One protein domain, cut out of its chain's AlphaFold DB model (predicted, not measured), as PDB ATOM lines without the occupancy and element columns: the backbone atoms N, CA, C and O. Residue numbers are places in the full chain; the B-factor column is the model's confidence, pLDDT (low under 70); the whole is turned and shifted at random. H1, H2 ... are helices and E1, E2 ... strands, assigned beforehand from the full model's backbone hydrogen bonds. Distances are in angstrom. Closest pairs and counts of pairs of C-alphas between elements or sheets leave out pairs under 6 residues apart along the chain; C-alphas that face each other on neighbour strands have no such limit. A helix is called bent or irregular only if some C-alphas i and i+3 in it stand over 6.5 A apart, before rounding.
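This is residues 10 to 81 of the 90 residues of an uncharacterized protein of Eubacterium ramulus (UniProt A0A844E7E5). A three-stranded antiparallel sheet makes one layer, and a single long helix, H1, lies lengthwise over one face of it, running along the strands; the other face has no named helix on it. The hairpin link between E1 and E2, residues 49 to 58, reaches to one end of the long axis, and the C-terminal end of H1 lies toward the other. Of the 72 residues printed, one named helix and three named strands follow along the chain as H1, E1, E2, E3, with the sheet in the order E1, E2, E3, and the class is mixed, helices and strands. The whole is only just loose, close to compact, with a radius of gyration of the C-alphas of 13.5 A, and it is elongated, spanning 40 by 22 by 20 A.

Start with the sheet, where E2, residues 59 to 66, is the inner strand between the edge strands E1, residues 42 to 48, and E3, residues 75 to 80. The three form a meander, each strand the antiparallel neighbour of the one before. E1 and E2 are a hairpin at 166 degrees between their directions; look at N 45 and O 63, 2.8 A apart and within hydrogen-bond range. E2 and E3 are a hairpin at 170 degrees; there N 77 and O 62 are 2.8 A apart, also within range. Now look for H1, residues 17 to 38, on one face of this sheet in two layers, a helix layer over a strand layer, at a height over the sheet of 10.4 A. On the local plane its line and that of E2 stand at 2 degrees, and it runs along the strands. It lies over E2, and only just over E1 and E3, with 3 of its C-alphas falling on each. The closest C-alphas of H1 and E3 are those of Gly 23 and Ile 79, 6.1 A apart; of H1 and E2, those of Leu 19 and Gly 59, 7.4 A. H1 has 14 of 18 O i to N i+4 pairs within hydrogen-bond range.

Find C-alpha 17 at (-0.506, -3.323, 31.860); from there H1 runs 30.9 A to C-alpha 38. It has a kink of 38 degrees near residue 26 and is only just irregular, with C-alphas 23 and 26 6.9 A apart. E1 begins at C-alpha 42, at (-17.473, -21.639, 24.748), and spans 19.5 A, E2 spans 23.6 A, and E3 spans 16.1 A, ending at C-alpha 80, at (-8.361, -7.291, 40.790).

The two C-alphas farthest apart, those of Thr 37 and Asp 53, are 41.9 A apart. The printed part has no cut; the link from H1 to E1 is tight, and those from E1 to E2 and E2 to E3 are short. Mean pLDDT of the printed part is 79.0, and residues 68 to 75 are under 70.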
ATOM      1  N   LYS A  10     -16.317  -0.568  22.570       71.31
ATOM      2  CA  LYS A  10     -17.228  -1.288  23.476       71.31
ATOM      3  C   LYS A  10     -16.580  -2.507  24.147       71.31
ATOM      4  O   LYS A  10     -17.151  -3.041  25.091       71.31
ATOM      5  N   ASN A  11     -15.411  -2.933  23.668       75.44
ATOM      6  CA  ASN A  11     -14.605  -4.034  24.197       75.44
ATOM      7  C   ASN A  11     -13.273  -3.537  24.800       75.44
ATOM      8  O   ASN A  11     -12.343  -4.313  25.010       75.44
ATOM      9  N   LEU A  12     -13.154  -2.229  25.053       77.75
ATOM     10  CA  LEU A  12     -11.982  -1.623  25.675       77.75
ATOM     11  C   LEU A  12     -12.355  -1.053  27.041       77.75
ATOM     12  O   LEU A  12     -13.374  -0.387  27.201       77.75
ATOM     13  N   ILE A  13     -11.485  -1.281  28.019       80.38
ATOM     14  CA  ILE A  13     -11.532  -0.621  29.324       80.38
ATOM     15  C   ILE A  13     -10.158  -0.036  29.635       80.38
ATOM     16  O   ILE A  13      -9.130  -0.563  29.204       80.38
ATOM     17  N   THR A  14     -10.121   1.042  30.414       80.19
ATOM     18  CA  THR A  14      -8.862   1.535  30.978       80.19
ATOM     19  C   THR A  14      -8.428   0.605  32.105       80.19
ATOM     20  O   THR A  14      -9.140   0.451  33.095       80.19
ATOM     21  N   GLY A  15      -7.256  -0.007  31.955       76.56
ATOM     22  CA  GLY A  15      -6.675  -0.934  32.924       76.56
ATOM     23  C   GLY A  15      -5.155  -0.841  32.936       76.56
ATOM     24  O   GLY A  15      -4.543  -0.286  32.018       76.56
ATOM     25  N   THR A  16      -4.520  -1.371  33.978       79.50
ATOM     26  CA  THR A  16      -3.055  -1.425  34.012       79.50
ATOM     27  C   THR A  16      -2.505  -2.452  33.017       79.50
ATOM     28  O   THR A  16      -3.156  -3.432  32.648       79.50
ATOM     29  N   ARG A  17      -1.230  -2.294  32.630       76.44
ATOM     30  CA  ARG A  17      -0.506  -3.323  31.860       76.44
ATOM     31  C   ARG A  17      -0.484  -4.674  32.583       76.44
ATOM     32  O   ARG A  17      -0.472  -5.711  31.926       76.44
ATOM     33  N   TYR A  18      -0.482  -4.660  33.918       77.44
ATOM     34  CA  TYR A  18      -0.530  -5.869  34.735       77.44
ATOM     35  C   TYR A  18      -1.867  -6.598  34.577       77.44
ATOM     36  O   TYR A  18      -1.864  -7.801  34.320       77.44
ATOM     37  N   LEU A  19      -2.992  -5.874  34.653       77.94
ATOM     38  CA  LEU A  19      -4.321  -6.437  34.400       77.94
ATOM     39  C   LEU A  19      -4.377  -7.098  33.020       77.94
ATOM     40  O   LEU A  19      -4.786  -8.253  32.917       77.94
ATOM     41  N   ASN A  20      -3.897  -6.389  31.996       73.12
ATOM     42  CA  ASN A  20      -3.914  -6.870  30.620       73.12
ATOM     43  C   ASN A  20      -3.085  -8.152  30.433       73.12
ATOM     44  O   ASN A  20      -3.592  -9.171  29.976       73.12
ATOM     45  N   VAL A  21      -1.806  -8.117  30.817       70.06
ATOM     46  CA  VAL A  21      -0.847  -9.167  30.437       70.06
ATOM     47  C   VAL A  21      -0.740 -10.283  31.474       70.06
ATOM     48  O   VAL A  21      -0.601 -11.442  31.110       70.06
ATOM     49  N   VAL A  22      -0.778  -9.968  32.767       73.50
ATOM     50  CA  VAL A  22      -0.573 -10.973  33.828       73.50
ATOM     51  C   VAL A  22      -1.912 -11.506  34.333       73.50
ATOM     52  O   VAL A  22      -2.055 -12.701  34.591       73.50
ATOM     53  N   GLY A  23      -2.900 -10.619  34.454       74.56
ATOM     54  CA  GLY A  23      -4.232 -10.953  34.940       74.56
ATOM     55  C   GLY A  23      -5.022 -11.818  33.963       74.56
ATOM     56  O   GLY A  23      -5.403 -12.939  34.307       74.56
ATOM     57  N   MET A  24      -5.290 -11.288  32.767       80.19
ATOM     58  CA  MET A  24      -6.252 -11.874  31.823       80.19
ATOM     59  C   MET A  24      -5.649 -12.950  30.909       80.19
ATOM     60  O   MET A  24      -6.290 -13.975  30.688       80.19
ATOM     61  N   LEU A  25      -4.400 -12.782  30.454       81.88
ATOM     62  CA  LEU A  25      -3.786 -13.640  29.426       81.88
ATOM     63  C   LEU A  25      -3.803 -15.137  29.769       81.88
ATOM     64  O   LEU A  25      -4.132 -15.969  28.934       81.88
ATOM     65  N   SER A  26      -3.490 -15.496  31.017       79.75
ATOM     66  CA  SER A  26      -3.497 -16.904  31.447       79.75
ATOM     67  C   SER A  26      -4.881 -17.556  31.355       79.75
ATOM     68  O   SER A  26      -4.982 -18.757  31.140       79.75
ATOM     69  N   PHE A  27      -5.946 -16.771  31.529       78.12
ATOM     70  CA  PHE A  27      -7.317 -17.256  31.416       78.12
ATOM     71  C   PHE A  27      -7.778 -17.318  29.956       78.12
ATOM     72  O   PHE A  27      -8.481 -18.250  29.587       78.12
ATOM     73  N   GLU A  28      -7.360 -16.354  29.131       77.62
ATOM     74  CA  GLU A  28      -7.609 -16.374  27.686       77.62
ATOM     75  C   GLU A  28      -6.963 -17.593  27.024       77.62
ATOM     76  O   GLU A  28      -7.666 -18.330  26.341       77.62
ATOM     77  N   ASN A  29      -5.685 -17.866  27.311       84.81
ATOM     78  CA  ASN A  29      -4.977 -19.022  26.753       84.81
ATOM     79  C   ASN A  29      -5.645 -20.351  27.132       84.81
ATOM     80  O   ASN A  29      -5.792 -21.220  26.292       84.81
ATOM     81  N   ALA A  30      -6.108 -20.503  28.379       82.94
ATOM     82  CA  ALA A  30      -6.775 -21.736  28.804       82.94
ATOM     83  C   ALA A  30      -8.104 -21.987  28.063       82.94
ATOM     84  O   ALA A  30      -8.496 -23.134  27.852       82.94
ATOM     85  N   VAL A  31      -8.817 -20.916  27.698       81.25
ATOM     86  CA  VAL A  31     -10.038 -21.017  26.888       81.25
ATOM     87  C   VAL A  31      -9.693 -21.315  25.431       81.25
ATOM     88  O   VAL A  31     -10.362 -22.153  24.831       81.25
ATOM     89  N   ASP A  32      -8.655 -20.677  24.895       84.62
ATOM     90  CA  ASP A  32      -8.146 -20.905  23.537       84.62
ATOM     91  C   ASP A  32      -7.708 -22.366  23.353       84.62
ATOM     92  O   ASP A  32      -8.250 -23.070  22.504       84.62
ATOM     93  N   ASP A  33      -6.876 -22.878  24.267       85.12
ATOM     94  CA  ASP A  33      -6.424 -24.274  24.297       85.12
ATOM     95  C   ASP A  33      -7.608 -25.257  24.310       85.12
ATOM     96  O   ASP A  33      -7.583 -26.295  23.646       85.12
ATOM     97  N   TYR A  34      -8.679 -24.960  25.057       84.31
ATOM     98  CA  TYR A  34      -9.870 -25.814  25.093       84.31
ATOM     99  C   TYR A  34     -10.621 -25.823  23.754       84.31
ATOM    100  O   TYR A  34     -11.060 -26.885  23.302       84.31
ATOM    101  N   VAL A  35     -10.797 -24.656  23.134       85.50
ATOM    102  CA  VAL A  35     -11.482 -24.534  21.839       85.50
ATOM    103  C   VAL A  35     -10.679 -25.254  20.758       85.50
ATOM    104  O   VAL A  35     -11.248 -26.079  20.043       85.50
ATOM    105  N   ASP A  36      -9.366 -25.041  20.712       86.88
ATOM    106  CA  ASP A  36      -8.480 -25.641  19.713       86.88
ATOM    107  C   ASP A  36      -8.386 -27.165  19.846       86.88
ATOM    108  O   ASP A  36      -8.455 -27.891  18.854       86.88
ATOM    109  N   THR A  37      -8.263 -27.679  21.073       86.81
ATOM    110  CA  THR A  37      -8.093 -29.125  21.297       86.81
ATOM    111  C   THR A  37      -9.379 -29.924  21.122       86.81
ATOM    112  O   THR A  37      -9.317 -31.110  20.796       86.81
ATOM    113  N   THR A  38     -10.542 -29.314  21.360       86.00
ATOM    114  CA  THR A  38     -11.819 -30.041  21.363       86.00
ATOM    115  C   THR A  38     -12.731 -29.710  20.189       86.00
ATOM    116  O   THR A  38     -13.661 -30.471  19.925       86.00
ATOM    117  N   GLY A  39     -12.510 -28.583  19.505       84.94
ATOM    118  CA  GLY A  39     -13.419 -28.054  18.485       84.94
ATOM    119  C   GLY A  39     -14.772 -27.589  19.037       84.94
ATOM    120  O   GLY A  39     -15.677 -27.277  18.264       84.94
ATOM    121  N   ASN A  40     -14.943 -27.566  20.364       85.50
ATOM    122  CA  ASN A  40     -16.181 -27.145  21.006       85.50
ATOM    123  C   ASN A  40     -16.276 -25.624  21.112       85.50
ATOM    124  O   ASN A  40     -15.286 -24.895  21.092       85.50
ATOM    125  N   HIS A  41     -17.498 -25.151  21.336       83.81
ATOM    126  CA  HIS A  41     -17.765 -23.741  21.582       83.81
ATOM    127  C   HIS A  41     -17.836 -23.419  23.073       83.81
ATOM    128  O   HIS A  41     -18.277 -24.225  23.901       83.81
ATOM    129  N   VAL A  42     -17.446 -22.189  23.396       83.62
ATOM    130  CA  VAL A  42     -17.473 -21.639  24.748       83.62
ATOM    131  C   VAL A  42     -18.226 -20.315  24.731       83.62
ATOM    132  O   VAL A  42     -17.965 -19.450  23.899       83.62
ATOM    133  N   LEU A  43     -19.144 -20.131  25.679       84.25
ATOM    134  CA  LEU A  43     -19.704 -18.815  25.975       84.25
ATOM    135  C   LEU A  43     -18.759 -18.097  26.927       84.25
ATOM    136  O   LEU A  43     -18.616 -18.520  28.070       84.25
ATOM    137  N   TYR A  44     -18.129 -17.024  26.461       83.69
ATOM    138  CA  TYR A  44     -17.159 -16.249  27.225       83.69
ATOM    139  C   TYR A  44     -17.710 -14.863  27.566       83.69
ATOM    140  O   TYR A  44     -18.254 -14.174  26.704       83.69
ATOM    141  N   ARG A  45     -17.572 -14.441  28.826       85.38
ATOM    142  CA  ARG A  45     -18.015 -13.125  29.303       85.38
ATOM    143  C   ARG A  45     -16.961 -12.490  30.196       85.38
ATOM    144  O   ARG A  45     -16.493 -13.105  31.149       85.38
ATOM    145  N   VAL A  46     -16.678 -11.216  29.942       87.06
ATOM    146  CA  VAL A  46     -15.872 -10.362  30.818       87.06
ATOM    147  C   VAL A  46     -16.747  -9.220  31.318       87.06
ATOM    148  O   VAL A  46     -17.398  -8.536  30.535       87.06
ATOM    149  N   THR A  47     -16.801  -9.028  32.633       89.06
ATOM    150  CA  THR A  47     -17.568  -7.957  33.275       89.06
ATOM    151  C   THR A  47     -16.617  -7.048  34.054       89.06
ATOM    152  O   THR A  47     -16.057  -7.488  35.062       89.06
ATOM    153  N   PRO A  48     -16.400  -5.796  33.619       88.62
ATOM    154  CA  PRO A  48     -15.607  -4.842  34.385       88.62
ATOM    155  C   PRO A  48     -16.315  -4.489  35.695       88.62
ATOM    156  O   PRO A  48     -17.536  -4.342  35.740       88.62
ATOM    157  N   MET A  49     -15.547  -4.367  36.776       88.31
ATOM    158  CA  MET A  49     -16.079  -4.052  38.099       88.31
ATOM    159  C   MET A  49     -15.712  -2.619  38.482       88.31
ATOM    160  O   MET A  49     -14.546  -2.325  38.744       88.31
ATOM    161  N   PHE A  50     -16.712  -1.749  38.567       86.88
ATOM    162  CA  PHE A  50     -16.567  -0.369  39.033       86.88
ATOM    163  C   PHE A  50     -17.068  -0.230  40.474       86.88
ATOM    164  O   PHE A  50     -17.858  -1.049  40.949       86.88
ATOM    165  N   SER A  51     -16.602   0.795  41.186       86.25
ATOM    166  CA  SER A  51     -17.078   1.130  42.530       86.25
ATOM    167  C   SER A  51     -17.555   2.577  42.565       86.25
ATOM    168  O   SER A  51     -16.738   3.486  42.478       86.25
ATOM    169  N   GLY A  52     -18.856   2.794  42.776       88.94
ATOM    170  CA  GLY A  52     -19.446   4.137  42.727       88.94
ATOM    171  C   GLY A  52     -19.289   4.755  41.338       88.94
ATOM    172  O   GLY A  52     -19.476   4.059  40.343       88.94
ATOM    173  N   ASP A  53     -18.878   6.021  41.284       89.44
ATOM    174  CA  ASP A  53     -18.740   6.800  40.042       89.44
ATOM    175  C   ASP A  53     -17.332   6.707  39.412       89.44
ATOM    176  O   ASP A  53     -16.894   7.588  38.672       89.44
ATOM    177  N   GLU A  54     -16.572   5.654  39.734       85.25
ATOM    178  CA  GLU A  54     -15.245   5.427  39.157       85.25
ATOM    179  C   GLU A  54     -15.332   5.179  37.641       85.25
ATOM    180  O   GLU A  54     -16.050   4.293  37.185       85.25
ATOM    181  N   LEU A  55     -14.531   5.909  36.857       85.69
ATOM    182  CA  LEU A  55     -14.387   5.691  35.407       85.69
ATOM    183  C   LEU A  55     -13.357   4.601  35.061       85.69
ATOM    184  O   LEU A  55     -13.243   4.186  33.909       85.69
ATOM    185  N   VAL A  56     -12.592   4.146  36.053       82.19
ATOM    186  CA  VAL A  56     -11.566   3.109  35.912       82.19
ATOM    187  C   VAL A  56     -12.018   1.881  36.687       82.19
ATOM    188  O   VAL A  56     -12.346   1.973  37.870       82.19
ATOM    189  N   ALA A  57     -12.037   0.725  36.028       84.25
ATOM    190  CA  ALA A  57     -12.447  -0.513  36.670       84.25
ATOM    191  C   ALA A  57     -11.418  -0.933  37.732       84.25
ATOM    192  O   ALA A  57     -10.209  -0.888  37.511       84.25
ATOM    193  N   ARG A  58     -11.892  -1.437  38.873       85.62
ATOM    194  CA  ARG A  58     -11.040  -2.035  39.919       85.62
ATOM    195  C   ARG A  58     -10.547  -3.432  39.566       85.62
ATOM    196  O   ARG A  58      -9.876  -4.075  40.370       85.62
ATOM    197  N   GLY A  59     -10.943  -3.943  38.412       88.06
ATOM    198  CA  GLY A  59     -10.687  -5.301  37.977       88.06
ATOM    199  C   GLY A  59     -11.782  -5.802  37.053       88.06
ATOM    200  O   GLY A  59     -12.709  -5.071  36.694       88.06
ATOM    201  N   VAL A  60     -11.691  -7.078  36.707       88.44
ATOM    202  CA  VAL A  60     -12.643  -7.754  35.829       88.44
ATOM    203  C   VAL A  60     -13.088  -9.076  36.432       88.44
ATOM    204  O   VAL A  60     -12.335  -9.765  37.124       88.44
ATOM    205  N   LEU A  61     -14.333  -9.433  36.148       88.06
ATOM    206  CA  LEU A  61     -14.870 -10.758  36.365       88.06
ATOM    207  C   LEU A  61     -14.908 -11.488  35.029       88.06
ATOM    208  O   LEU A  61     -15.652 -11.092  34.137       88.06
ATOM    209  N   MET A  62     -14.118 -12.543  34.894       87.06
ATOM    210  CA  MET A  62     -14.105 -13.379  33.700       87.06
ATOM    211  C   MET A  62     -14.882 -14.658  33.973       87.06
ATOM    212  O   MET A  62     -14.747 -15.250  35.045       87.06
ATOM    213  N   GLN A  63     -15.704 -15.068  33.019       84.56
ATOM    214  CA  GLN A  63     -16.539 -16.258  33.098       84.56
ATOM    215  C   GLN A  63     -16.518 -16.959  31.752       84.56
ATOM    216  O   GLN A  63     -16.594 -16.307  30.711       84.56
ATOM    217  N   TYR A  64     -16.480 -18.285  31.774       84.75
ATOM    218  CA  TYR A  64     -16.740 -19.067  30.577       84.75
ATOM    219  C   TYR A  64     -17.628 -20.261  30.882       84.75
ATOM    220  O   TYR A  64     -17.576 -20.790  31.987       84.75
ATOM    221  N   TYR A  65     -18.418 -20.699  29.907       81.31
ATOM    222  CA  TYR A  65     -19.284 -21.870  30.012       81.31
ATOM    223  C   TYR A  65     -19.105 -22.743  28.773       81.31
ATOM    224  O   TYR A  65     -19.256 -22.255  27.652       81.31
ATOM    225  N   ASN A  66     -18.810 -24.030  28.968       76.62
ATOM    226  CA  ASN A  66     -18.909 -25.034  27.912       76.62
ATOM    227  C   ASN A  66     -20.150 -25.903  28.168       76.62
ATOM    228  O   ASN A  66     -20.468 -26.223  29.310       76.62
ATOM    229  N   GLY A  67     -20.896 -26.247  27.119       70.06
ATOM    230  CA  GLY A  67     -22.101 -27.083  27.242       70.06
ATOM    231  C   GLY A  67     -21.806 -28.584  27.347       70.06
ATOM    232  O   GLY A  67     -22.731 -29.385  27.426       70.06
ATOM    233  N   TYR A  68     -20.527 -28.967  27.309       64.75
ATOM    234  CA  TYR A  68     -20.080 -30.330  27.012       64.75
ATOM    235  C   TYR A  68     -19.540 -31.092  28.232       64.75
ATOM    236  O   TYR A  68     -19.290 -32.292  28.136       64.75
ATOM    237  N   SER A  69     -19.380 -30.443  29.393       56.19
ATOM    238  CA  SER A  69     -18.968 -31.106  30.636       56.19
ATOM    239  C   SER A  69     -20.098 -31.134  31.665       56.19
ATOM    240  O   SER A  69     -20.682 -30.107  32.001       56.19
ATOM    241  N   LYS A  70     -20.376 -32.312  32.246       46.88
ATOM    242  CA  LYS A  70     -21.310 -32.449  33.385       46.88
ATOM    243  C   LYS A  70     -20.803 -31.750  34.658       46.88
ATOM    244  O   LYS A  70     -21.594 -31.477  35.550       46.88
ATOM    245  N   ASN A  71     -19.510 -31.409  34.685       48.34
ATOM    246  CA  ASN A  71     -18.850 -30.572  35.685       48.34
ATOM    247  C   ASN A  71     -18.400 -29.233  35.077       48.34
ATOM    248  O   ASN A  71     -17.395 -28.679  35.523       48.34
ATOM    249  N   ALA A  72     -19.089 -28.727  34.043       49.03
ATOM    250  CA  ALA A  72     -18.896 -27.381  33.501       49.03
ATOM    251  C   ALA A  72     -19.323 -26.330  34.536       49.03
ATOM    252  O   ALA A  72     -20.268 -25.566  34.351       49.03
ATOM    253  N   LEU A  73     -18.629 -26.305  35.670       47.25
ATOM    254  CA  LEU A  73     -18.561 -25.152  36.533       47.25
ATOM    255  C   LEU A  73     -18.029 -24.045  35.645       47.25
ATOM    256  O   LEU A  73     -16.859 -24.065  35.255       47.25
ATOM    257  N   GLY A  74     -18.923 -23.135  35.265       56.91
ATOM    258  CA  GLY A  74     -18.532 -21.947  34.544       56.91
ATOM    259  C   GLY A  74     -17.450 -21.267  35.358       56.91
ATOM    260  O   GLY A  74     -17.716 -20.769  36.454       56.91
ATOM    261  N   THR A  75     -16.204 -21.390  34.904       65.88
ATOM    262  CA  THR A  75     -15.072 -21.039  35.748       65.88
ATOM    263  C   THR A  75     -15.071 -19.531  35.819       65.88
ATOM    264  O   THR A  75     -14.938 -18.844  34.808       65.88
ATOM    265  N   GLN A  76     -15.314 -19.021  37.021       72.00
ATOM    266  CA  GLN A  76     -15.384 -17.601  37.285       72.00
ATOM    267  C   GLN A  76     -14.083 -17.168  37.944       72.00
ATOM    268  O   GLN A  76     -13.755 -17.613  39.044       72.00
ATOM    269  N   ARG A  77     -13.356 -16.261  37.297       80.31
ATOM    270  CA  ARG A  77     -12.128 -15.685  37.838       80.31
ATOM    271  C   ARG A  77     -12.309 -14.192  38.046       80.31
ATOM    272  O   ARG A  77     -12.536 -13.440  37.105       80.31
ATOM    273  N   LYS A  78     -12.184 -13.761  39.300       82.88
ATOM    274  CA  LYS A  78     -12.094 -12.344  39.650       82.88
ATOM    275  C   LYS A  78     -10.629 -11.931  39.610       82.88
ATOM    276  O   LYS A  78      -9.822 -12.463  40.370       82.88
ATOM    277  N   ILE A  79     -10.294 -10.987  38.744       82.31
ATOM    278  CA  ILE A  79      -8.963 -10.389  38.674       82.31
ATOM    279  C   ILE A  79      -9.096  -8.966  39.189       82.31
ATOM    280  O   ILE A  79      -9.814  -8.162  38.604       82.31
ATOM    281  N   ASN A  80      -8.424  -8.659  40.294       82.38
ATOM    282  CA  ASN A  80      -8.361  -7.291  40.790       82.38
ATOM    283  C   ASN A  80      -7.235  -6.560  40.062       82.38
ATOM    284  O   ASN A  80      -6.128  -7.087  39.949       82.38
ATOM    285  N   ASP A  81      -7.512  -5.349  39.600       73.19
ATOM    286  CA  ASP A  81      -6.476  -4.465  39.103       73.19
ATOM    287  C   ASP A  81      -5.818  -3.744  40.280       73.19
ATOM    288  O   ASP A  81      -6.474  -3.223  41.186       73.19
TER     289      ASP A  81